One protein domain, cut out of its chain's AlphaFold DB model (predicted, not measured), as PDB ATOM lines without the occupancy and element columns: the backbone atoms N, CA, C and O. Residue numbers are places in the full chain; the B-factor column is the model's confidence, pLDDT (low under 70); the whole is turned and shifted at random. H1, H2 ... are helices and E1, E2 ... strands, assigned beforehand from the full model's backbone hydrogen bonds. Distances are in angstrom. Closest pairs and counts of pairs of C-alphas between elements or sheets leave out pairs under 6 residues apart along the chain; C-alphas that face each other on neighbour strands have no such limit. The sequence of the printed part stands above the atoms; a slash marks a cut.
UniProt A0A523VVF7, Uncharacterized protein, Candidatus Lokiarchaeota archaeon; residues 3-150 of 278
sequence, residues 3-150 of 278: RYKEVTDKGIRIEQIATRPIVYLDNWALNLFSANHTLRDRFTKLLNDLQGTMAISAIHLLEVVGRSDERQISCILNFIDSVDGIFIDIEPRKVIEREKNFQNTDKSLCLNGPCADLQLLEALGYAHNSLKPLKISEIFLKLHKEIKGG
ATOM      1  N   ARG A   3      37.322   5.491  45.769       83.06
ATOM      2  CA  ARG A   3      38.147   4.434  46.352       83.06
ATOM      3  C   ARG A   3      39.468   4.333  45.614       83.06
ATOM      4  O   ARG A   3      39.518   4.355  44.386       83.06
ATOM      5  N   TYR A   4      40.526   4.152  46.390       68.00
ATOM      6  CA  TYR A   4      41.845   3.794  45.897       68.00
ATOM      7  C   TYR A   4      41.946   2.266  45.794       68.00
ATOM      8  O   TYR A   4      41.720   1.565  46.782       68.00
ATOM      9  N   LYS A   5      42.270   1.742  44.610       68.06
ATOM     10  CA  LYS A   5      42.644   0.338  44.413       68.06
ATOM     11  C   LYS A   5      44.087   0.283  43.929       68.06
ATOM     12  O   LYS A   5      44.399   0.701  42.814       68.06
ATOM     13  N   GLU A   6      44.961  -0.252  44.772       59.06
ATOM     14  CA  GLU A   6      46.323  -0.574  44.364       59.06
ATOM     15  C   GLU A   6      46.286  -1.738  43.368       59.06
ATOM     16  O   GLU A   6      45.672  -2.774  43.631       59.06
ATOM     17  N   VAL A   7      46.921  -1.562  42.211       55.56
ATOM     18  CA  VAL A   7      47.183  -2.654  41.274       55.56
ATOM     19  C   VAL A   7      48.695  -2.797  41.194       55.56
ATOM     20  O   VAL A   7      49.382  -1.942  40.634       55.56
ATOM     21  N   THR A   8      49.226  -3.867  41.779       52.66
ATOM     22  CA  THR A   8      50.655  -4.167  41.702       52.66
ATOM     23  C   THR A   8      51.096  -4.303  40.235       52.66
ATOM     24  O   THR A   8      50.363  -4.792  39.373       52.66
ATOM     25  N   ASP A   9      52.287  -3.771  39.958       55.44
ATOM     26  CA  ASP A   9      53.026  -3.725  38.685       55.44
ATOM     27  C   ASP A   9      52.477  -2.847  37.535       55.44
ATOM     28  O   ASP A   9      53.167  -2.698  36.525       55.44
ATOM     29  N   LYS A  10      51.289  -2.220  37.643       58.31
ATOM     30  CA  LYS A  10      50.662  -1.482  36.509       58.31
ATOM     31  C   LYS A  10      50.151  -0.064  36.794       58.31
ATOM     32  O   LYS A  10      49.589   0.562  35.896       58.31
ATOM     33  N   GLY A  11      50.376   0.465  37.993       67.62
ATOM     34  CA  GLY A  11      49.991   1.827  38.372       67.62
ATOM     35  C   GLY A  11      48.785   1.886  39.309       67.62
ATOM     36  O   GLY A  11      48.312   0.877  39.828       67.62
ATOM     37  N   ILE A  12      48.309   3.102  39.561       72.06
ATOM     38  CA  ILE A  12      47.246   3.389  40.528       72.06
ATOM     39  C   ILE A  12      45.892   3.383  39.814       72.06
ATOM     40  O   ILE A  12      45.738   4.039  38.784       72.06
ATOM     41  N   ARG A  13      44.888   2.697  40.379       80.75
ATOM     42  CA  ARG A  13      43.497   2.788  39.919       80.75
ATOM     43  C   ARG A  13      42.651   3.515  40.956       80.75
ATOM     44  O   ARG A  13      42.458   3.026  42.067       80.75
ATOM     45  N   ILE A  14      42.100   4.660  40.567       83.19
ATOM     46  CA  ILE A  14      41.089   5.377  41.347       83.19
ATOM     47  C   ILE A  14      39.733   5.095  40.717       83.19
ATOM     48  O   ILE A  14      39.553   5.243  39.512       83.19
ATOM     49  N   GLU A  15      38.786   4.652  41.534       87.00
ATOM     50  CA  GLU A  15      37.407   4.419  41.116       87.00
ATOM     51  C   GLU A  15      36.487   5.379  41.856       87.00
ATOM     52  O   GLU A  15      36.664   5.595  43.054       87.00
ATOM     53  N   GLN A  16      35.463   5.893  41.177       90.94
ATOM     54  CA  GLN A  16      34.333   6.516  41.855       90.94
ATOM     55  C   GLN A  16      33.064   5.707  41.640       90.94
ATOM     56  O   GLN A  16      32.772   5.262  40.531       90.94
ATOM     57  N   ILE A  17      32.310   5.538  42.716       91.12
ATOM     58  CA  ILE A  17      31.004   4.894  42.725       91.12
ATOM     59  C   ILE A  17      30.049   5.881  43.385       91.12
ATOM     60  O   ILE A  17      30.262   6.287  44.530       91.12
ATOM     61  N   ALA A  18      29.030   6.306  42.647       91.81
ATOM     62  CA  ALA A  18      27.959   7.128  43.186       91.81
ATOM     63  C   ALA A  18      26.916   6.212  43.832       91.81
ATOM     64  O   ALA A  18      26.384   5.325  43.167       91.81
ATOM     65  N   THR A  19      26.644   6.436  45.113       94.00
ATOM     66  CA  THR A  19      25.582   5.751  45.857       94.00
ATOM     67  C   THR A  19      24.520   6.785  46.188       94.00
ATOM     68  O   THR A  19      24.860   7.916  46.561       94.00
ATOM     69  N   ARG A  20      23.247   6.432  45.995       95.38
ATOM     70  CA  ARG A  20      22.131   7.339  46.266       95.38
ATOM     71  C   ARG A  20      21.797   7.307  47.770       95.38
ATOM     72  O   ARG A  20      21.996   6.275  48.401       95.38
ATOM     73  N   PRO A  21      21.313   8.414  48.351       97.75
ATOM     74  CA  PRO A  21      21.060   9.685  47.684       97.75
ATOM     75  C   PRO A  21      22.355  10.426  47.332       97.75
ATOM     76  O   PRO A  21      23.303  10.460  48.116       97.75
ATOM     77  N   ILE A  22      22.382  11.033  46.146       98.06
ATOM     78  CA  ILE A  22      23.453  11.935  45.719       98.06
ATOM     79  C   ILE A  22      23.042  13.366  46.073       98.06
ATOM     80  O   ILE A  22      22.016  13.855  45.593       98.06
ATOM     81  N   VAL A  23      23.838  14.050  46.894       98.69
ATOM     82  CA  VAL A  23      23.574  15.425  47.341       98.69
ATOM     83  C   VAL A  23      24.611  16.383  46.768       98.69
ATOM     84  O   VAL A  23      25.809  16.158  46.922       98.69
ATOM     85  N   TYR A  24      24.171  17.488  46.172       98.69
ATOM     86  CA  TYR A  24      25.039  18.607  45.806       98.69
ATOM     87  C   TYR A  24      24.732  19.822  46.682       98.69
ATOM     88  O   TYR A  24      23.575  20.223  46.823       98.69
ATOM     89  N   LEU A  25      25.770  20.422  47.258       98.56
ATOM     90  CA  LEU A  25      25.680  21.636  48.062       98.56
ATOM     91  C   LEU A  25      26.437  22.731  47.328       98.56
ATOM     92  O   LEU A  25      27.649  22.605  47.217       98.56
ATOM     93  N   ASP A  26      25.771  23.788  46.868       97.00
ATOM     94  CA  ASP A  26      26.497  24.948  46.354       97.00
ATOM     95  C   ASP A  26      27.354  25.613  47.452       97.00
ATOM     96  O   ASP A  26      27.358  25.222  48.626       97.00
ATOM     97  N   ASN A  27      28.096  26.660  47.096       95.00
ATOM     98  CA  ASN A  27      29.068  27.227  48.026       95.00
ATOM     99  C   ASN A  27      28.460  27.878  49.274       95.00
ATOM    100  O   ASN A  27      29.106  27.837  50.328       95.00
ATOM    101  N   TRP A  28      27.255  28.465  49.221       96.62
ATOM    102  CA  TRP A  28      26.645  28.989  50.450       96.62
ATOM    103  C   TRP A  28      26.212  27.836  51.355       96.62
ATOM    104  O   TRP A  28      26.440  27.911  52.566       96.62
ATOM    105  N   ALA A  29      25.660  26.758  50.787       98.12
ATOM    106  CA  ALA A  29      25.238  25.594  51.551       98.12
ATOM    107  C   ALA A  29      26.451  24.896  52.173       98.12
ATOM    108  O   ALA A  29      26.480  24.673  53.384       98.12
ATOM    109  N   LEU A  30      27.504  24.652  51.388       97.75
ATOM    110  CA  LEU A  30      28.764  24.073  51.854       97.75
ATOM    111  C   LEU A  30      29.349  24.870  53.032       97.75
ATOM    112  O   LEU A  30      29.737  24.298  54.053       97.75
ATOM    113  N   ASN A  31      29.352  26.202  52.932       97.62
ATOM    114  CA  ASN A  31      29.784  27.079  54.019       97.62
ATOM    115  C   ASN A  31      28.920  26.924  55.268       97.62
ATOM    116  O   ASN A  31      29.455  26.773  56.365       97.62
ATOM    117  N   LEU A  32      27.599  26.944  55.102       98.25
ATOM    118  CA  LEU A  32      26.661  26.842  56.208       98.25
ATOM    119  C   LEU A  32      26.810  25.513  56.960       98.25
ATOM    120  O   LEU A  32      26.954  25.522  58.184       98.25
ATOM    121  N   PHE A  33      26.828  24.389  56.238       98.44
ATOM    122  CA  PHE A  33      27.030  23.067  56.829       98.44
ATOM    123  C   PHE A  33      28.414  22.947  57.469       98.44
ATOM    124  O   PHE A  33      28.521  22.439  58.576       98.44
ATOM    125  N   SER A  34      29.479  23.464  56.850       98.00
ATOM    126  CA  SER A  34      30.821  23.363  57.444       98.00
ATOM    127  C   SER A  34      30.992  24.169  58.744       98.00
ATOM    128  O   SER A  34      31.744  23.749  59.628       98.00
ATOM    129  N   ALA A  35      30.297  25.307  58.874       97.38
ATOM    130  CA  ALA A  35      30.437  26.237  59.994       97.38
ATOM    131  C   ALA A  35      29.471  25.965  61.163       97.38
ATOM    132  O   ALA A  35      29.764  26.338  62.299       97.38
ATOM    133  N   ASN A  36      28.322  25.329  60.914       98.12
ATOM    134  CA  ASN A  36      27.327  25.032  61.944       98.12
ATOM    135  C   ASN A  36      27.420  23.565  62.390       98.12
ATOM    136  O   ASN A  36      26.949  22.674  61.693       98.12
ATOM    137  N   HIS A  37      27.975  23.326  63.582       97.25
ATOM    138  CA  HIS A  37      28.176  21.981  64.135       97.25
ATOM    139  C   HIS A  37      26.903  21.126  64.174       97.25
ATOM    140  O   HIS A  37      26.915  19.996  63.699       97.25
ATOM    141  N   THR A  38      25.789  21.662  64.680       97.94
ATOM    142  CA  THR A  38      24.528  20.913  64.783       97.94
ATOM    143  C   THR A  38      24.014  20.492  63.410       97.94
ATOM    144  O   THR A  38      23.611  19.347  63.214       97.94
ATOM    145  N   LEU A  39      24.056  21.416  62.450       97.75
ATOM    146  CA  LEU A  39      23.604  21.164  61.089       97.75
ATOM    147  C   LEU A  39      24.518  20.155  60.372       97.75
ATOM    148  O   LEU A  39      24.033  19.212  59.745       97.75
ATOM    149  N   ARG A  40      25.836  20.326  60.518       98.19
ATOM    150  CA  ARG A  40      26.865  19.432  59.981       98.19
ATOM    151  C   ARG A  40      26.691  18.003  60.459       98.19
ATOM    152  O   ARG A  40      26.702  17.079  59.649       98.19
ATOM    153  N   ASP A  41      26.556  17.829  61.770       98.44
ATOM    154  CA  ASP A  41      26.534  16.519  62.403       98.44
ATOM    155  C   ASP A  41      25.231  15.790  62.040       98.44
ATOM    156  O   ASP A  41      25.266  14.600  61.720       98.44
ATOM    157  N   ARG A  42      24.098  16.512  61.969       98.31
ATOM    158  CA  ARG A  42      22.823  15.967  61.471       98.31
ATOM    159  C   ARG A  42      22.937  15.503  60.019       98.31
ATOM    160  O   ARG A  42      22.587  14.365  59.729       98.31
ATOM    161  N   PHE A  43      23.439  16.347  59.117       98.62
ATOM    162  CA  PHE A  43      23.583  15.989  57.702       98.62
ATOM    163  C   PHE A  43      24.550  14.825  57.485       98.62
ATOM    164  O   PHE A  43      24.215  13.871  56.790       98.62
ATOM    165  N   THR A  44      25.722  14.876  58.120       98.62
ATOM    166  CA  THR A  44      26.749  13.831  58.018       98.62
ATOM    167  C   THR A  44      26.201  12.491  58.487       98.62
ATOM    168  O   THR A  44      26.386  11.480  57.816       98.62
ATOM    169  N   LYS A  45      25.482  12.485  59.617       98.44
ATOM    170  CA  LYS A  45      24.825  11.284  60.121       98.44
ATOM    171  C   LYS A  45      23.811  10.737  59.116       98.44
ATOM    172  O   LYS A  45      23.900   9.565  58.779       98.44
ATOM    173  N   LEU A  46      22.891  11.574  58.629       98.31
ATOM    174  CA  LEU A  46      21.859  11.149  57.678       98.31
ATOM    175  C   LEU A  46      22.467  10.562  56.402       98.31
ATOM    176  O   LEU A  46      22.092   9.469  55.990       98.31
ATOM    177  N   LEU A  47      23.428  11.262  55.794       98.25
ATOM    178  CA  LEU A  47      24.016  10.818  54.533       98.25
ATOM    179  C   LEU A  47      24.815   9.518  54.703       98.25
ATOM    180  O   LEU A  47      24.688   8.624  53.872       98.25
ATOM    181  N   ASN A  48      25.575   9.377  55.795       97.94
ATOM    182  CA  ASN A  48      26.341   8.161  56.079       97.94
ATOM    183  C   ASN A  48      25.442   6.968  56.446       97.94
ATOM    184  O   ASN A  48      25.715   5.856  55.997       97.94
ATOM    185  N   ASP A  49      24.367   7.179  57.216       97.62
ATOM    186  CA  ASP A  49      23.392   6.126  57.547       97.62
ATOM    187  C   ASP A  49      22.714   5.580  56.273       97.62
ATOM    188  O   ASP A  49      22.477   4.377  56.158       97.62
ATOM    189  N   LEU A  50      22.463   6.456  55.291       97.06
ATOM    190  CA  LEU A  50      21.927   6.104  53.971       97.06
ATOM    191  C   LEU A  50      22.992   5.577  52.998       97.06
ATOM    192  O   LEU A  50      22.651   5.198  51.882       97.06
ATOM    193  N   GLN A  51      24.272   5.578  53.387       96.94
ATOM    194  CA  GLN A  51      25.413   5.306  52.500       96.94
ATOM    195  C   GLN A  51      25.408   6.179  51.230       96.94
ATOM    196  O   GLN A  51      25.925   5.773  50.189       96.94
ATOM    197  N   GLY A  52      24.811   7.369  51.310       97.25
ATOM    198  CA  GLY A  52      24.709   8.316  50.208       97.25
ATOM    199  C   GLY A  52      26.035   9.004  49.911       97.25
ATOM    200  O   GLY A  52      27.040   8.817  50.597       97.25
ATOM    201  N   THR A  53      26.050   9.823  48.862       97.69
ATOM    202  CA  THR A  53      27.275  10.487  48.410       97.69
ATOM    203  C   THR A  53      27.083  11.976  48.186       97.69
ATOM    204  O   THR A  53      26.046  12.424  47.706       97.69
ATOM    205  N   MET A  54      28.104  12.763  48.515       98.50
ATOM    206  CA  MET A  54      28.142  14.188  48.210       98.50
ATOM    207  C   MET A  54      28.866  14.430  46.882       98.50
ATOM    208  O   MET A  54      30.016  14.028  46.694       98.50
ATOM    209  N   ALA A  55      28.209  15.099  45.943       98.31
ATOM    210  CA  ALA A  55      28.808  15.495  44.678       98.31
ATOM    211  C   ALA A  55      29.651  16.767  44.852       98.31
ATOM    212  O   ALA A  55      29.179  17.784  45.360       98.31
ATOM    213  N   ILE A  56      30.907  16.710  44.408       98.25
ATOM    214  CA  ILE A  56      31.884  17.797  44.467       98.25
ATOM    215  C   ILE A  56      32.304  18.179  43.051       98.25
ATOM    216  O   ILE A  56      32.542  17.316  42.213       98.25
ATOM    217  N   SER A  57      32.412  19.476  42.782       97.00
ATOM    218  CA  SER A  57      32.774  20.006  41.473       97.00
ATOM    219  C   SER A  57      34.064  20.823  41.503       97.00
ATOM    220  O   SER A  57      34.563  21.204  42.568       97.00
ATOM    221  N   ALA A  58      34.564  21.173  40.316       95.12
ATOM    222  CA  ALA A  58      35.698  22.082  40.172       95.12
ATOM    223  C   ALA A  58      35.390  23.488  40.725       95.12
ATOM    224  O   ALA A  58      36.297  24.171  41.197       95.12
ATOM    225  N   ILE A  59      34.116  23.909  40.761       94.25
ATOM    226  CA  ILE A  59      33.734  25.208  41.337       94.25
ATOM    227  C   ILE A  59      33.920  25.216  42.855       94.25
ATOM    228  O   ILE A  59      34.442  26.196  43.384       94.25
ATOM    229  N   HIS A  60      33.570  24.130  43.559       96.38
ATOM    230  CA  HIS A  60      33.876  24.019  44.992       96.38
ATOM    231  C   HIS A  60      35.373  24.166  45.236       96.38
ATOM    232  O   HIS A  60      35.791  24.898  46.131       96.38
ATOM    233  N   LEU A  61      36.182  23.494  44.414       94.62
ATOM    234  CA  LEU A  61      37.632  23.563  44.500       94.62
ATOM    235  C   LEU A  61      38.120  25.009  44.355       94.62
ATOM    236  O   LEU A  61      38.728  25.528  45.289       94.62
ATOM    237  N   LEU A  62      37.784  25.679  43.251       91.88
ATOM    238  CA  LEU A  62      38.191  27.061  42.970       91.88
ATOM    239  C   LEU A  62      37.760  28.051  44.064       91.88
ATOM    240  O   LEU A  62      38.548  28.905  44.480       91.88
ATOM    241  N   GLU A  63      36.531  27.932  44.567       92.19
ATOM    242  CA  GLU A  63      36.008  28.853  45.580       92.19
ATOM    243  C   GLU A  63      36.553  28.611  46.985       92.19
ATOM    244  O   GLU A  63      36.607  29.549  47.783       92.19
ATOM    245  N   VAL A  64      36.950  27.384  47.322       94.81
ATOM    246  CA  VAL A  64      37.565  27.085  48.620       94.81
ATOM    247  C   VAL A  64      39.040  27.477  48.611       94.81
ATOM    248  O   VAL A  64      39.498  28.125  49.552       94.81
ATOM    249  N   VAL A  65      39.788  27.147  47.552       92.00
ATOM    250  CA  VAL A  65      41.237  27.422  47.501       92.00
ATOM    251  C   VAL A  65      41.565  28.906  47.359       92.00
ATOM    252  O   VAL A  65      42.643  29.318  47.784       92.00
ATOM    253  N   GLY A  66      40.649  29.709  46.806       89.12
ATOM    254  CA  GLY A  66      40.798  31.161  46.685       89.12
ATOM    255  C   GLY A  66      40.616  31.935  47.997       89.12
ATOM    256  O   GLY A  66      40.719  33.161  48.000       89.12
ATOM    257  N   ARG A  67      40.321  31.255  49.110       92.12
ATOM    258  CA  ARG A  67      40.085  31.895  50.410       92.12
ATOM    259  C   ARG A  67      41.383  32.142  51.164       92.12
ATOM    260  O   ARG A  67      42.365  31.422  51.009       92.12
ATOM    261  N   SER A  68      41.356  33.156  52.021       91.44
ATOM    262  CA  SER A  68      42.467  33.512  52.909       91.44
ATOM    263  C   SER A  68      42.300  33.003  54.343       91.44
ATOM    264  O   SER A  68      43.279  32.949  55.084       91.44
ATOM    265  N   ASP A  69      41.079  32.652  54.760       94.94
ATOM    266  CA  ASP A  69      40.804  32.162  56.113       94.94
ATOM    267  C   ASP A  69      41.086  30.655  56.226       94.94
ATOM    268  O   ASP A  69      40.245  29.814  55.896       94.94
ATOM    269  N   GLU A  70      42.264  30.316  56.755       95.00
ATOM    270  CA  GLU A  70      42.689  28.930  56.996       95.00
ATOM    271  C   GLU A  70      41.728  28.138  57.884       95.00
ATOM    272  O   GLU A  70      41.587  26.925  57.714       95.00
ATOM    273  N   ARG A  71      41.074  28.797  58.851       96.00
ATOM    274  CA  ARG A  71      40.138  28.112  59.749       96.00
ATOM    275  C   ARG A  71      38.901  27.708  58.973       96.00
ATOM    276  O   ARG A  71      38.472  26.562  59.077       96.00
ATOM    277  N   GLN A  72      38.374  28.619  58.160       95.81
ATOM    278  CA  GLN A  72      37.225  28.330  57.313       95.81
ATOM    279  C   GLN A  72      37.538  27.224  56.298       95.81
ATOM    280  O   GLN A  72      36.745  26.294  56.159       95.81
ATOM    281  N   ILE A  73      38.704  27.282  55.643       96.50
ATOM    282  CA  ILE A  73      39.162  26.217  54.740       96.50
ATOM    283  C   ILE A  73      39.199  24.889  55.498       96.50
ATOM    284  O   ILE A  73      38.568  23.926  55.072       96.50
ATOM    285  N   SER A  74      39.853  24.835  56.661       97.31
ATOM    286  CA  SER A  74      39.936  23.605  57.453       97.31
ATOM    287  C   SER A  74      38.563  23.054  57.850       97.31
ATOM    288  O   SER A  74      38.378  21.839  57.811       97.31
ATOM    289  N   CYS A  75      37.599  23.906  58.214       97.69
ATOM    290  CA  CYS A  75      36.232  23.481  58.523       97.69
ATOM    291  C   CYS A  75      35.547  22.824  57.317       97.69
ATOM    292  O   CYS A  75      34.935  21.769  57.474       97.69
ATOM    293  N   ILE A  76      35.681  23.412  56.126       98.31
ATOM    294  CA  ILE A  76      35.103  22.874  54.887       98.31
ATOM    295  C   ILE A  76      35.745  21.541  54.523       98.31
ATOM    296  O   ILE A  76      35.040  20.585  54.226       98.31
ATOM    297  N   LEU A  77      37.072  21.447  54.594       97.94
ATOM    298  CA  LEU A  77      37.785  20.220  54.247       97.94
ATOM    299  C   LEU A  77      37.453  19.065  55.197       97.94
ATOM    300  O   LEU A  77      37.215  17.950  54.743       97.94
ATOM    301  N   ASN A  78      37.363  19.345  56.500       98.06
ATOM    302  CA  ASN A  78      36.934  18.351  57.484       98.06
ATOM    303  C   ASN A  78      35.492  17.887  57.243       98.06
ATOM    304  O   ASN A  78      35.182  16.727  57.495       98.06
ATOM    305  N   PHE A  79      34.621  18.784  56.776       98.56
ATOM    306  CA  PHE A  79      33.249  18.446  56.417       98.56
ATOM    307  C   PHE A  79      33.167  17.613  55.129       98.56
ATOM    308  O   PHE A  79      32.437  16.630  55.078       98.56
ATOM    309  N   ILE A  80      33.949  17.952  54.102       98.12
ATOM    310  CA  ILE A  80      34.023  17.161  52.865       98.12
ATOM    311  C   ILE A  80      34.478  15.730  53.164       98.12
ATOM    312  O   ILE A  80      33.887  14.786  52.653       98.12
ATOM    313  N   ASP A  81      35.489  15.566  54.017       97.94
ATOM    314  CA  ASP A  81      36.018  14.249  54.380       97.94
ATOM    315  C   ASP A  81      35.137  13.476  55.380       97.94
ATOM    316  O   ASP A  81      35.452  12.327  55.693       97.94
ATOM    317  N   SER A  82      34.069  14.073  55.928       97.94
ATOM    318  CA  SER A  82      33.180  13.382  56.876       97.94
ATOM    319  C   SER A  82      32.081  12.557  56.206       97.94
ATOM    320  O   SER A  82      31.359  11.836  56.898       97.94
ATOM    321  N   VAL A  83      31.952  12.649  54.882       97.50
ATOM    322  CA  VAL A  83      30.995  11.895  54.065       97.50
ATOM    323  C   VAL A  83      31.691  11.309  52.841       97.50
ATOM    324  O   VAL A  83      32.719  11.814  52.387       97.50
ATOM    325  N   ASP A  84      31.115  10.262  52.261       97.19
ATOM    326  CA  ASP A  84      31.576   9.778  50.966       97.19
ATOM    327  C   ASP A  84      31.282  10.809  49.873       97.19
ATOM    328  O   ASP A  84      30.158  11.290  49.745       97.19
ATOM    329  N   GLY A  85      32.266  11.109  49.023       96.50
ATOM    330  CA  GLY A  85      32.073  12.029  47.900       96.50
ATOM    331  C   GLY A  85      32.294  11.405  46.527       96.50
ATOM    332  O   GLY A  85      32.789  10.280  46.407       96.50
ATOM    333  N   ILE A  86      31.884  12.126  45.488       96.94
ATOM    334  CA  ILE A  86      32.148  11.859  44.064       96.94
ATOM    335  C   ILE A  86      32.498  13.172  43.363       96.94
ATOM    336  O   ILE A  86      32.102  14.235  43.840       96.94
ATOM    337  N   PHE A  87      33.188  13.109  42.225       97.62
ATOM    338  CA  PHE A  87      33.419  14.280  41.385       97.62
ATOM    339  C   PHE A  87      32.448  14.338  40.209       97.62
ATOM    340  O   PHE A  87      32.302  13.368  39.453       97.62
ATOM    341  N   ILE A  88      31.816  15.500  40.052       96.88
ATOM    342  CA  ILE A  88      30.878  15.803  38.975       96.88
ATOM    343  C   ILE A  88      31.401  16.957  38.115       96.88
ATOM    344  O   ILE A  88      31.871  17.972  38.633       96.88
ATOM    345  N   ASP A  89      31.321  16.778  36.800       95.69
ATOM    346  CA  ASP A  89      31.683  17.785  35.808       95.69
ATOM    347  C   ASP A  89      30.623  18.891  35.827       95.69
ATOM    348  O   ASP A  89      29.432  18.645  36.025       95.69
ATOM    349  N   ILE A  90      31.065  20.124  35.639       91.50
ATOM    350  CA  ILE A  90      30.205  21.309  35.681       91.50
ATOM    351  C   ILE A  90      29.841  21.800  34.293       91.50
ATOM    352  O   ILE A  90      28.868  22.533  34.162       91.50
ATOM    353  N   GLU A  91      30.618  21.436  33.268       93.44
ATOM    354  CA  GLU A  91      30.490  22.001  31.931       93.44
ATOM    355  C   GLU A  91      29.364  21.286  31.178       93.44
ATOM    356  O   GLU A  91      29.562  20.169  30.676       93.44
ATOM    357  N   PRO A  92      28.177  21.905  31.029       93.75
ATOM    358  CA  PRO A  92      27.011  21.184  30.547       93.75
ATOM    359  C   PRO A  92      27.205  20.685  29.121       93.75
ATOM    360  O   PRO A  92      26.732  19.608  28.786       93.75
ATOM    361  N   ARG A  93      27.946  21.416  28.274       92.81
ATOM    362  CA  ARG A  93      28.189  20.991  26.888       92.81
ATOM    363  C   ARG A  93      29.009  19.708  26.807       92.81
ATOM    364  O   ARG A  93      28.664  18.837  26.013       92.81
ATOM    365  N   LYS A  94      30.054  19.579  27.636       93.44
ATOM    366  CA  LYS A  94      30.872  18.355  27.715       93.44
ATOM    367  C   LYS A  94      30.020  17.181  28.185       93.44
ATOM    368  O   LYS A  94      30.104  16.098  27.613       93.44
ATOM    369  N   VAL A  95      29.180  17.402  29.196       94.06
ATOM    370  CA  VAL A  95      28.281  16.369  29.724       94.06
ATOM    371  C   VAL A  95      27.255  15.946  28.671       94.06
ATOM    372  O   VAL A  95      27.141  14.756  28.408       94.06
ATOM    373  N   ILE A  96      26.606  16.888  27.979       93.38
ATOM    374  CA  ILE A  96      25.652  16.608  26.885       93.38
ATOM    375  C   ILE A  96      26.311  15.807  25.752       93.38
ATOM    376  O   ILE A  96      25.711  14.889  25.195       93.38
ATOM    377  N   GLU A  97      27.549  16.136  25.385       92.12
ATOM    378  CA  GLU A  97      28.291  15.373  24.379       92.12
ATOM    379  C   GLU A  97      28.552  13.935  24.849       92.12
ATOM    380  O   GLU A  97      28.310  12.981  24.106       92.12
ATOM    381  N   ARG A  98      28.973  13.757  26.108       91.69
ATOM    382  CA  ARG A  98      29.160  12.429  26.707       91.69
ATOM    383  C   ARG A  98      27.844  11.658  26.813       91.69
ATOM    384  O   ARG A  98      27.851  10.459  26.568       91.69
ATOM    385  N   GLU A  99      26.726  12.313  27.122       90.94
ATOM    386  CA  GLU A  99      25.385  11.707  27.140       90.94
ATOM    387  C   GLU A  99      25.005  11.164  25.759       90.94
ATOM    388  O   GLU A  99      24.597  10.010  25.639       90.94
ATOM    389  N   LYS A 100      25.209  11.960  24.702       88.75
ATOM    390  CA  LYS A 100      24.957  11.545  23.312       88.75
ATOM    391  C   LYS A 100      25.845  10.369  22.908       88.75
ATOM    392  O   LYS A 100      25.369   9.417  22.294       88.75
ATOM    393  N   ASN A 101      27.119  10.391  23.294       86.31
ATOM    394  CA  ASN A 101      28.035   9.274  23.054       86.31
ATOM    395  C   ASN A 101      27.617   8.017  23.831       86.31
ATOM    396  O   ASN A 101      27.666   6.917  23.284       86.31
ATOM    397  N   PHE A 102      27.144   8.174  25.070       83.19
ATOM    398  CA  PHE A 102      26.667   7.080  25.914       83.19
ATOM    399  C   PHE A 102      25.398   6.421  25.355       83.19
ATOM    400  O   PHE A 102      25.268   5.204  25.410       83.19
ATOM    401  N   GLN A 103      24.477   7.199  24.776       80.44
ATOM    402  CA  GLN A 103      23.273   6.671  24.119       80.44
ATOM    403  C   GLN A 103      23.591   5.879  22.840       80.44
ATOM    404  O   GLN A 103      22.891   4.920  22.526       80.44
ATOM    405  N   ASN A 104      24.650   6.263  22.121       77.06
ATOM    406  CA  ASN A 104      25.054   5.638  20.858       77.06
ATOM    407  C   ASN A 104      26.024   4.454  21.024       77.06
ATOM    408  O   ASN A 104      26.310   3.760  20.049       77.06
ATOM    409  N   THR A 105      26.548   4.228  22.230       73.31
ATOM    410  CA  THR A 105      27.521   3.167  22.521       73.31
ATOM    411  C   THR A 105      26.835   2.025  23.266       73.31
ATOM    412  O   THR A 105      25.917   2.251  24.053       73.31
ATOM    413  N   ASP A 106      27.285   0.785  23.056       69.31
ATOM    414  CA  ASP A 106      26.878  -0.329  23.914       69.31
ATOM    415  C   ASP A 106      27.193   0.033  25.376       69.31
ATOM    416  O   ASP A 106      28.347   0.288  25.730       69.31
ATOM    417  N   LYS A 107      26.160   0.093  26.225       65.06
ATOM    418  CA  LYS A 107      26.279   0.506  27.634       65.06
ATOM    419  C   LYS A 107      27.287  -0.351  28.403       65.06
ATOM    420  O   LYS A 107      27.855   0.131  29.378       65.06
ATOM    421  N   SER A 108      27.550  -1.581  27.954       56.25
ATOM    422  CA  SER A 108      28.578  -2.460  28.528       56.25
ATOM    423  C   SER A 108      30.021  -1.988  28.281       56.25
ATOM    424  O   SER A 108      30.926  -2.402  29.001       56.25
ATOM    425  N   LEU A 109      30.243  -1.097  27.306       53.16
ATOM    426  CA  LEU A 109      31.552  -0.541  26.948       53.16
ATOM    427  C   LEU A 109      31.817   0.840  27.572       53.16
ATOM    428  O   LEU A 109      32.966   1.283  27.614       53.16
ATOM    429  N   CYS A 110      30.786   1.529  28.070       57.22
ATOM    430  CA  CYS A 110      30.958   2.815  28.745       57.22
ATOM    431  C   CYS A 110      31.359   2.617  30.209       57.22
ATOM    432  O   CYS A 110      30.520   2.464  31.092       57.22
ATOM    433  N   LEU A 111      32.666   2.679  30.466       61.56
ATOM    434  CA  LEU A 111      33.235   2.573  31.815       61.56
ATOM    435  C   LEU A 111      32.954   3.801  32.701       61.56
ATOM    436  O   LEU A 111      33.056   3.699  33.920       61.56
ATOM    437  N   ASN A 112      32.604   4.949  32.106       74.81
ATOM    438  CA  ASN A 112      32.476   6.227  32.806       74.81
ATOM    439  C   ASN A 112      31.064   6.806  32.655       74.81
ATOM    440  O   ASN A 112      30.555   6.928  31.540       74.81
ATOM    441  N   GLY A 113      30.451   7.208  33.772       84.94
ATOM    442  CA  GLY A 113      29.190   7.953  33.755       84.94
ATOM    443  C   GLY A 113      29.368   9.326  33.082       84.94
ATOM    444  O   GLY A 113      30.416   9.946  33.276       84.94
ATOM    445  N   PRO A 114      28.384   9.849  32.320       91.12
ATOM    446  CA  PRO A 114      28.616  11.040  31.499       91.12
ATOM    447  C   PRO A 114      28.904  12.319  32.305       91.12
ATOM    448  O   PRO A 114      29.616  13.199  31.820       91.12
ATOM    449  N   CYS A 115      28.422  12.402  33.549       94.50
ATOM    450  CA  CYS A 115      28.688  13.522  34.453       94.50
ATOM    451  C   CYS A 115      29.984  13.397  35.265       94.50
ATOM    452  O   CYS A 115      30.298  14.310  36.016       94.50
ATOM    453  N   ALA A 116      30.728  12.291  35.172       94.19
ATOM    454  CA  ALA A 116      31.948  12.110  35.954       94.19
ATOM    455  C   ALA A 116      33.031  13.123  35.547       94.19
ATOM    456  O   ALA A 116      33.377  13.213  34.367       94.19
ATOM    457  N   ASP A 117      33.620  13.822  36.519       94.94
ATOM    458  CA  ASP A 117      34.795  14.662  36.266       94.94
ATOM    459  C   ASP A 117      36.081  13.830  36.357       94.94
ATOM    460  O   ASP A 117      36.657  13.612  37.426       94.94
ATOM    461  N   LEU A 118      36.523  13.331  35.203       91.44
ATOM    462  CA  LEU A 118      37.741  12.529  35.108       91.44
ATOM    463  C   LEU A 118      39.007  13.351  35.386       91.44
ATOM    464  O   LEU A 118      39.991  12.784  35.849       91.44
ATOM    465  N   GLN A 119      38.983  14.665  35.137       92.69
ATOM    466  CA  GLN A 119      40.144  15.529  35.361       92.69
ATOM    467  C   GLN A 119      40.368  15.745  36.856       92.69
ATOM    468  O   GLN A 119      41.500  15.650  37.326       92.69
ATOM    469  N   LEU A 120      39.296  15.949  37.628       93.62
ATOM    470  CA  LEU A 120      39.392  16.004  39.089       93.62
ATOM    471  C   LEU A 120      39.790  14.660  39.699       93.62
ATOM    472  O   LEU A 120      40.575  14.639  40.648       93.62
ATOM    473  N   LEU A 121      39.300  13.539  39.160       92.19
ATOM    474  CA  LEU A 121      39.745  12.212  39.603       92.19
ATOM    475  C   LEU A 121      41.244  12.002  39.359       92.19
ATOM    476  O   LEU A 121      41.944  11.510  40.245       92.19
ATOM    477  N   GLU A 122      41.746  12.398  38.188       91.69
ATOM    478  CA  GLU A 122      43.171  12.324  37.864       91.69
ATOM    479  C   GLU A 122      43.999  13.237  38.784       91.69
ATOM    480  O   GLU A 122      44.984  12.801  39.381       91.69
ATOM    481  N   ALA A 123      43.553  14.481  38.981       92.56
ATOM    482  CA  ALA A 123      44.189  15.446  39.874       92.56
ATOM    483  C   ALA A 123      44.226  14.966  41.334       92.56
ATOM    484  O   ALA A 123      45.236  15.155  42.016       92.56
ATOM    485  N   LEU A 124      43.174  14.292  41.808       93.81
ATOM    486  CA  LEU A 124      43.180  13.647  43.120       93.81
ATOM    487  C   LEU A 124      44.253  12.553  43.190       93.81
ATOM    488  O   LEU A 124      44.952  12.463  44.194       93.81
ATOM    489  N   GLY A 125      44.437  11.771  42.123       91.25
ATOM    490  CA  GLY A 125      45.508  10.777  42.050       91.25
ATOM    491  C   GLY A 125      46.910  11.367  42.147       91.25
ATOM    492  O   GLY A 125      47.753  10.794  42.833       91.25
ATOM    493  N   TYR A 126      47.147  12.537  41.550       90.81
ATOM    494  CA  TYR A 126      48.410  13.263  41.718       90.81
ATOM    495  C   TYR A 126      48.572  13.892  43.110       90.81
ATOM    496  O   TYR A 126      49.695  14.037  43.595       90.81
ATOM    497  N   ALA A 127      47.473  14.303  43.746       91.94
ATOM    498  CA  ALA A 127      47.499  14.915  45.073       91.94
ATOM    499  C   ALA A 127      47.666  13.888  46.205       91.94
ATOM    500  O   ALA A 127      48.222  14.219  47.257       91.94
ATOM    501  N   HIS A 128      47.170  12.668  46.002       91.94
ATOM    502  CA  HIS A 128      47.064  11.649  47.035       91.94
ATOM    503  C   HIS A 128      48.420  11.071  47.456       91.94
ATOM    504  O   HIS A 128      49.264  10.711  46.633       91.94
ATOM    505  N   ASN A 129      48.607  10.906  48.767       87.50
ATOM    506  CA  ASN A 129      49.706  10.119  49.311       87.50
ATOM    507  C   ASN A 129      49.271   8.659  49.477       87.50
ATOM    508  O   ASN A 129      48.547   8.347  50.421       87.50
ATOM    509  N   SER A 130      49.794   7.769  48.630       84.81
ATOM    510  CA  SER A 130      49.454   6.336  48.602       84.81
ATOM    511  C   SER A 130      49.680   5.576  49.916       84.81
ATOM    512  O   SER A 130      49.162   4.476  50.079       84.81
ATOM    513  N   LEU A 131      50.424   6.141  50.873       85.75
ATOM    514  CA  LEU A 131      50.632   5.557  52.203       85.75
ATOM    515  C   LEU A 131      49.529   5.918  53.213       85.75
ATOM    516  O   LEU A 131      49.606   5.518  54.376       85.75
ATOM    517  N   LYS A 132      48.536   6.721  52.820       87.88
ATOM    518  CA  LYS A 132      47.450   7.193  53.686       87.88
ATOM    519  C   LYS A 132      46.087   6.795  53.118       87.88
ATOM    520  O   LYS A 132      45.971   6.547  51.925       87.88
ATOM    521  N   PRO A 133      45.028   6.757  53.947       89.88
ATOM    522  CA  PRO A 133      43.667   6.668  53.434       89.88
ATOM    523  C   PRO A 133      43.364   7.843  52.495       89.88
ATOM    524  O   PRO A 133      43.674   8.988  52.832       89.88
ATOM    525  N   LEU A 134      42.757   7.547  51.344       90.69
ATOM    526  CA  LEU A 134      42.357   8.544  50.350       90.69
ATOM    527  C   LEU A 134      41.342   9.523  50.936       90.69
ATOM    528  O   LEU A 134      40.341   9.105  51.522       90.69
ATOM    529  N   LYS A 135      41.590  10.819  50.741       94.69
ATOM    530  CA  LYS A 135      40.698  11.893  51.177       94.69
ATOM    531  C   LYS A 135      40.450  12.866  50.041       94.69
ATOM    532  O   LYS A 135      41.386  13.308  49.382       94.69
ATOM    533  N   ILE A 136      39.194  13.254  49.844       95.69
ATOM    534  CA  ILE A 136      38.836  14.219  48.798       95.69
ATOM    535  C   ILE A 136      39.491  15.569  49.080       95.69
ATOM    536  O   ILE A 136      39.931  16.233  48.148       95.69
ATOM    537  N   SER A 137      39.640  15.957  50.349       96.81
ATOM    538  CA  SER A 137      40.297  17.213  50.721       96.81
ATOM    539  C   SER A 137      41.757  17.343  50.258       96.81
ATOM    540  O   SER A 137      42.276  18.461  50.201       96.81
ATOM    541  N   GLU A 138      42.437  16.251  49.884       96.00
ATOM    542  CA  GLU A 138      43.840  16.294  49.451       96.00
ATOM    543  C   GLU A 138      44.037  17.141  48.189       96.00
ATOM    544  O   GLU A 138      45.003  17.907  48.128       96.00
ATOM    545  N   ILE A 139      43.101  17.095  47.232       95.62
ATOM    546  CA  ILE A 139      43.170  17.936  46.025       95.62
ATOM    547  C   ILE A 139      43.060  19.430  46.370       95.62
ATOM    548  O   ILE A 139      43.805  20.249  45.833       95.62
ATOM    549  N   PHE A 140      42.207  19.785  47.337       96.12
ATOM    550  CA  PHE A 140      42.051  21.162  47.810       96.12
ATOM    551  C   PHE A 140      43.328  21.663  48.478       96.12
ATOM    552  O   PHE A 140      43.807  22.751  48.165       96.12
ATOM    553  N   LEU A 141      43.909  20.864  49.378       95.31
ATOM    554  CA  LEU A 141      45.144  21.223  50.075       95.31
ATOM    555  C   LEU A 141      46.321  21.374  49.113       95.31
ATOM    556  O   LEU A 141      47.143  22.276  49.289       95.31
ATOM    557  N   LYS A 142      46.420  20.484  48.122       94.56
ATOM    558  CA  LYS A 142      47.469  20.515  47.104       94.56
ATOM    559  C   LYS A 142      47.371  21.788  46.266       94.56
ATOM    560  O   LYS A 142      48.337  22.549  46.237       94.56
ATOM    561  N   LEU A 143      46.198  22.067  45.699       92.81
ATOM    562  CA  LEU A 143      45.980  23.254  44.872       92.81
ATOM    563  C   LEU A 143      46.130  24.556  45.674       92.81
ATOM    564  O   LEU A 143      46.786  25.491  45.226       92.81
ATOM    565  N   HIS A 144      45.594  24.618  46.896       92.62
ATOM    566  CA  HIS A 144      45.723  25.800  47.750       92.62
ATOM    567  C   HIS A 144      47.190  26.143  48.067       92.62
ATOM    568  O   HIS A 144      47.577  27.312  48.065       92.62
ATOM    569  N   LYS A 145      48.036  25.128  48.296       92.31
ATOM    570  CA  LYS A 145      49.482  25.321  48.490       92.31
ATOM    571  C   LYS A 145      50.176  25.823  47.228       92.31
ATOM    572  O   LYS A 145      51.048  26.678  47.336       92.31
ATOM    573  N   GLU A 146      49.813  25.302  46.060       91.31
ATOM    574  CA  GLU A 146      50.389  25.730  44.781       91.31
ATOM    575  C   GLU A 146      50.058  27.192  44.482       91.31
ATOM    576  O   GLU A 146      50.959  27.969  44.171       91.31
ATOM    577  N   ILE A 147      48.803  27.595  44.694       89.06
ATOM    578  CA  ILE A 147      48.360  28.987  44.545       89.06
ATOM    579  C   ILE A 147      49.134  29.908  45.491       89.06
ATOM    580  O   ILE A 147      49.667  30.934  45.073       89.06
ATOM    581  N   LYS A 148      49.272  29.528  46.767       87.75
ATOM    582  CA  LYS A 148      50.098  30.277  47.730       87.75
ATOM    583  C   LYS A 148      51.578  30.324  47.350       87.75
ATOM    584  O   LYS A 148      52.263  31.278  47.704       87.75
ATOM    585  N   GLY A 149      52.061  29.304  46.644       88.56
ATOM    586  CA  GLY A 149      53.404  29.238  46.074       88.56
ATOM    587  C   GLY A 149      53.597  30.089  44.816       88.56
ATOM    588  O   GLY A 149      54.698  30.095  44.274       88.56
ATOM    589  N   GLY A 150      52.563  30.805  44.361       85.69
ATOM    590  CA  GLY A 150      52.614  31.677  43.189       85.69
ATOM    591  C   GLY A 150      52.140  31.025  41.891       85.69
ATOM    592  O   GLY A 150      52.368  31.598  40.830       85.69
TER     593      GLY A 150
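Overview. This is residues 3 to 150 of the 278 residues of an uncharacterized protein of Candidatus Lokiarchaeota archaeon (UniProt A0A523VVF7). A small parallel sheet of three strands, E3, E4 and E5, lies near the middle and is grazed by H2, while the helices H1, H3, H4 and H7 form a cluster to one side of it, in which H4 touches H1, H3 and H7. H6 meets both E5 and the separate hairpin E1 E2, while H5 reaches far from the middle and residues 103 to 109, at and after its end, stick out. The printed part has 148 residues, with seven named helices and five named strands in the order E1 E2 E3 H1 H2 E4 H3 H4 E5 H5 H6 H7; the class is mixed, helices and strands. The whole is compact, with a radius of gyration of the C-alphas of 16.2 A and spans of 47 by 33 by 30 A.

Arrangement. In the sheet, inner strand E4, residues 53 to 56, has edge strands E3, residues 22 to 25, and E5, residues 85 to 87, as parallel neighbours. N 55 and O 23 are 2.8 A apart, and N 86 and O 54 2.9 A, both within hydrogen-bond range. Helices H1, residues 27 to 35, and H2, residues 37 to 49, link E3 to E4; H3, residues 58 to 65, and H4, residues 70 to 80, link E4 to E5. Each is a strand-helix-strand unit, two parallel neighbour strands with helices between, and each crossover is right-handed. H2 touches H1 only at the corner, with residues 39 to 43 alone; the closest C-alphas, of Phe 33 and Arg 40, are 4.8 A apart. H4 touches H1 about perpendicular, at 84 degrees, the C-alphas of Ser 34 and Ile 76 being closest at 5.0 A. H3 and H4, a helical hairpin, only just touch, with 3 pairs of C-alphas within 8 A; Val 64 and Ile 73 are closest at 6.4 A. H7, residues 137 to 148, touches H3 at a steep tilt of 59 degrees, with C-alphas 65 and 144 closest at 4.8 A. H6, residues 118 to 127, touches H7 at C-alphas 124 and 139, 5.2 A apart, and only grazes the sheet. E1, residues 3 to 7, and E2, residues 11 to 16, form an antiparallel hairpin, with N 3 and O 15 2.8 A apart. H5, residues 92 to 104, touches no helix. In H1 to H7 every O i to N i+4 pair is within hydrogen-bond range.

Along the chain. E1 begins at C-alpha 3 (38.147, 4.434, 46.352), and H7, 16.6 A long, ends at C-alpha 148 (50.098, 30.277, 47.730). H5 measures 18.4 A, H2 17.8 A and E2 16.7 A.

Size, cuts and confidence. The C-alphas farthest apart, of Asp 69 and Asp 106, are 47.8 A apart. The printed part has no cut; the link H5 to H6 is long. Residues 4 to 11 and 106 to 111 have pLDDT under 70.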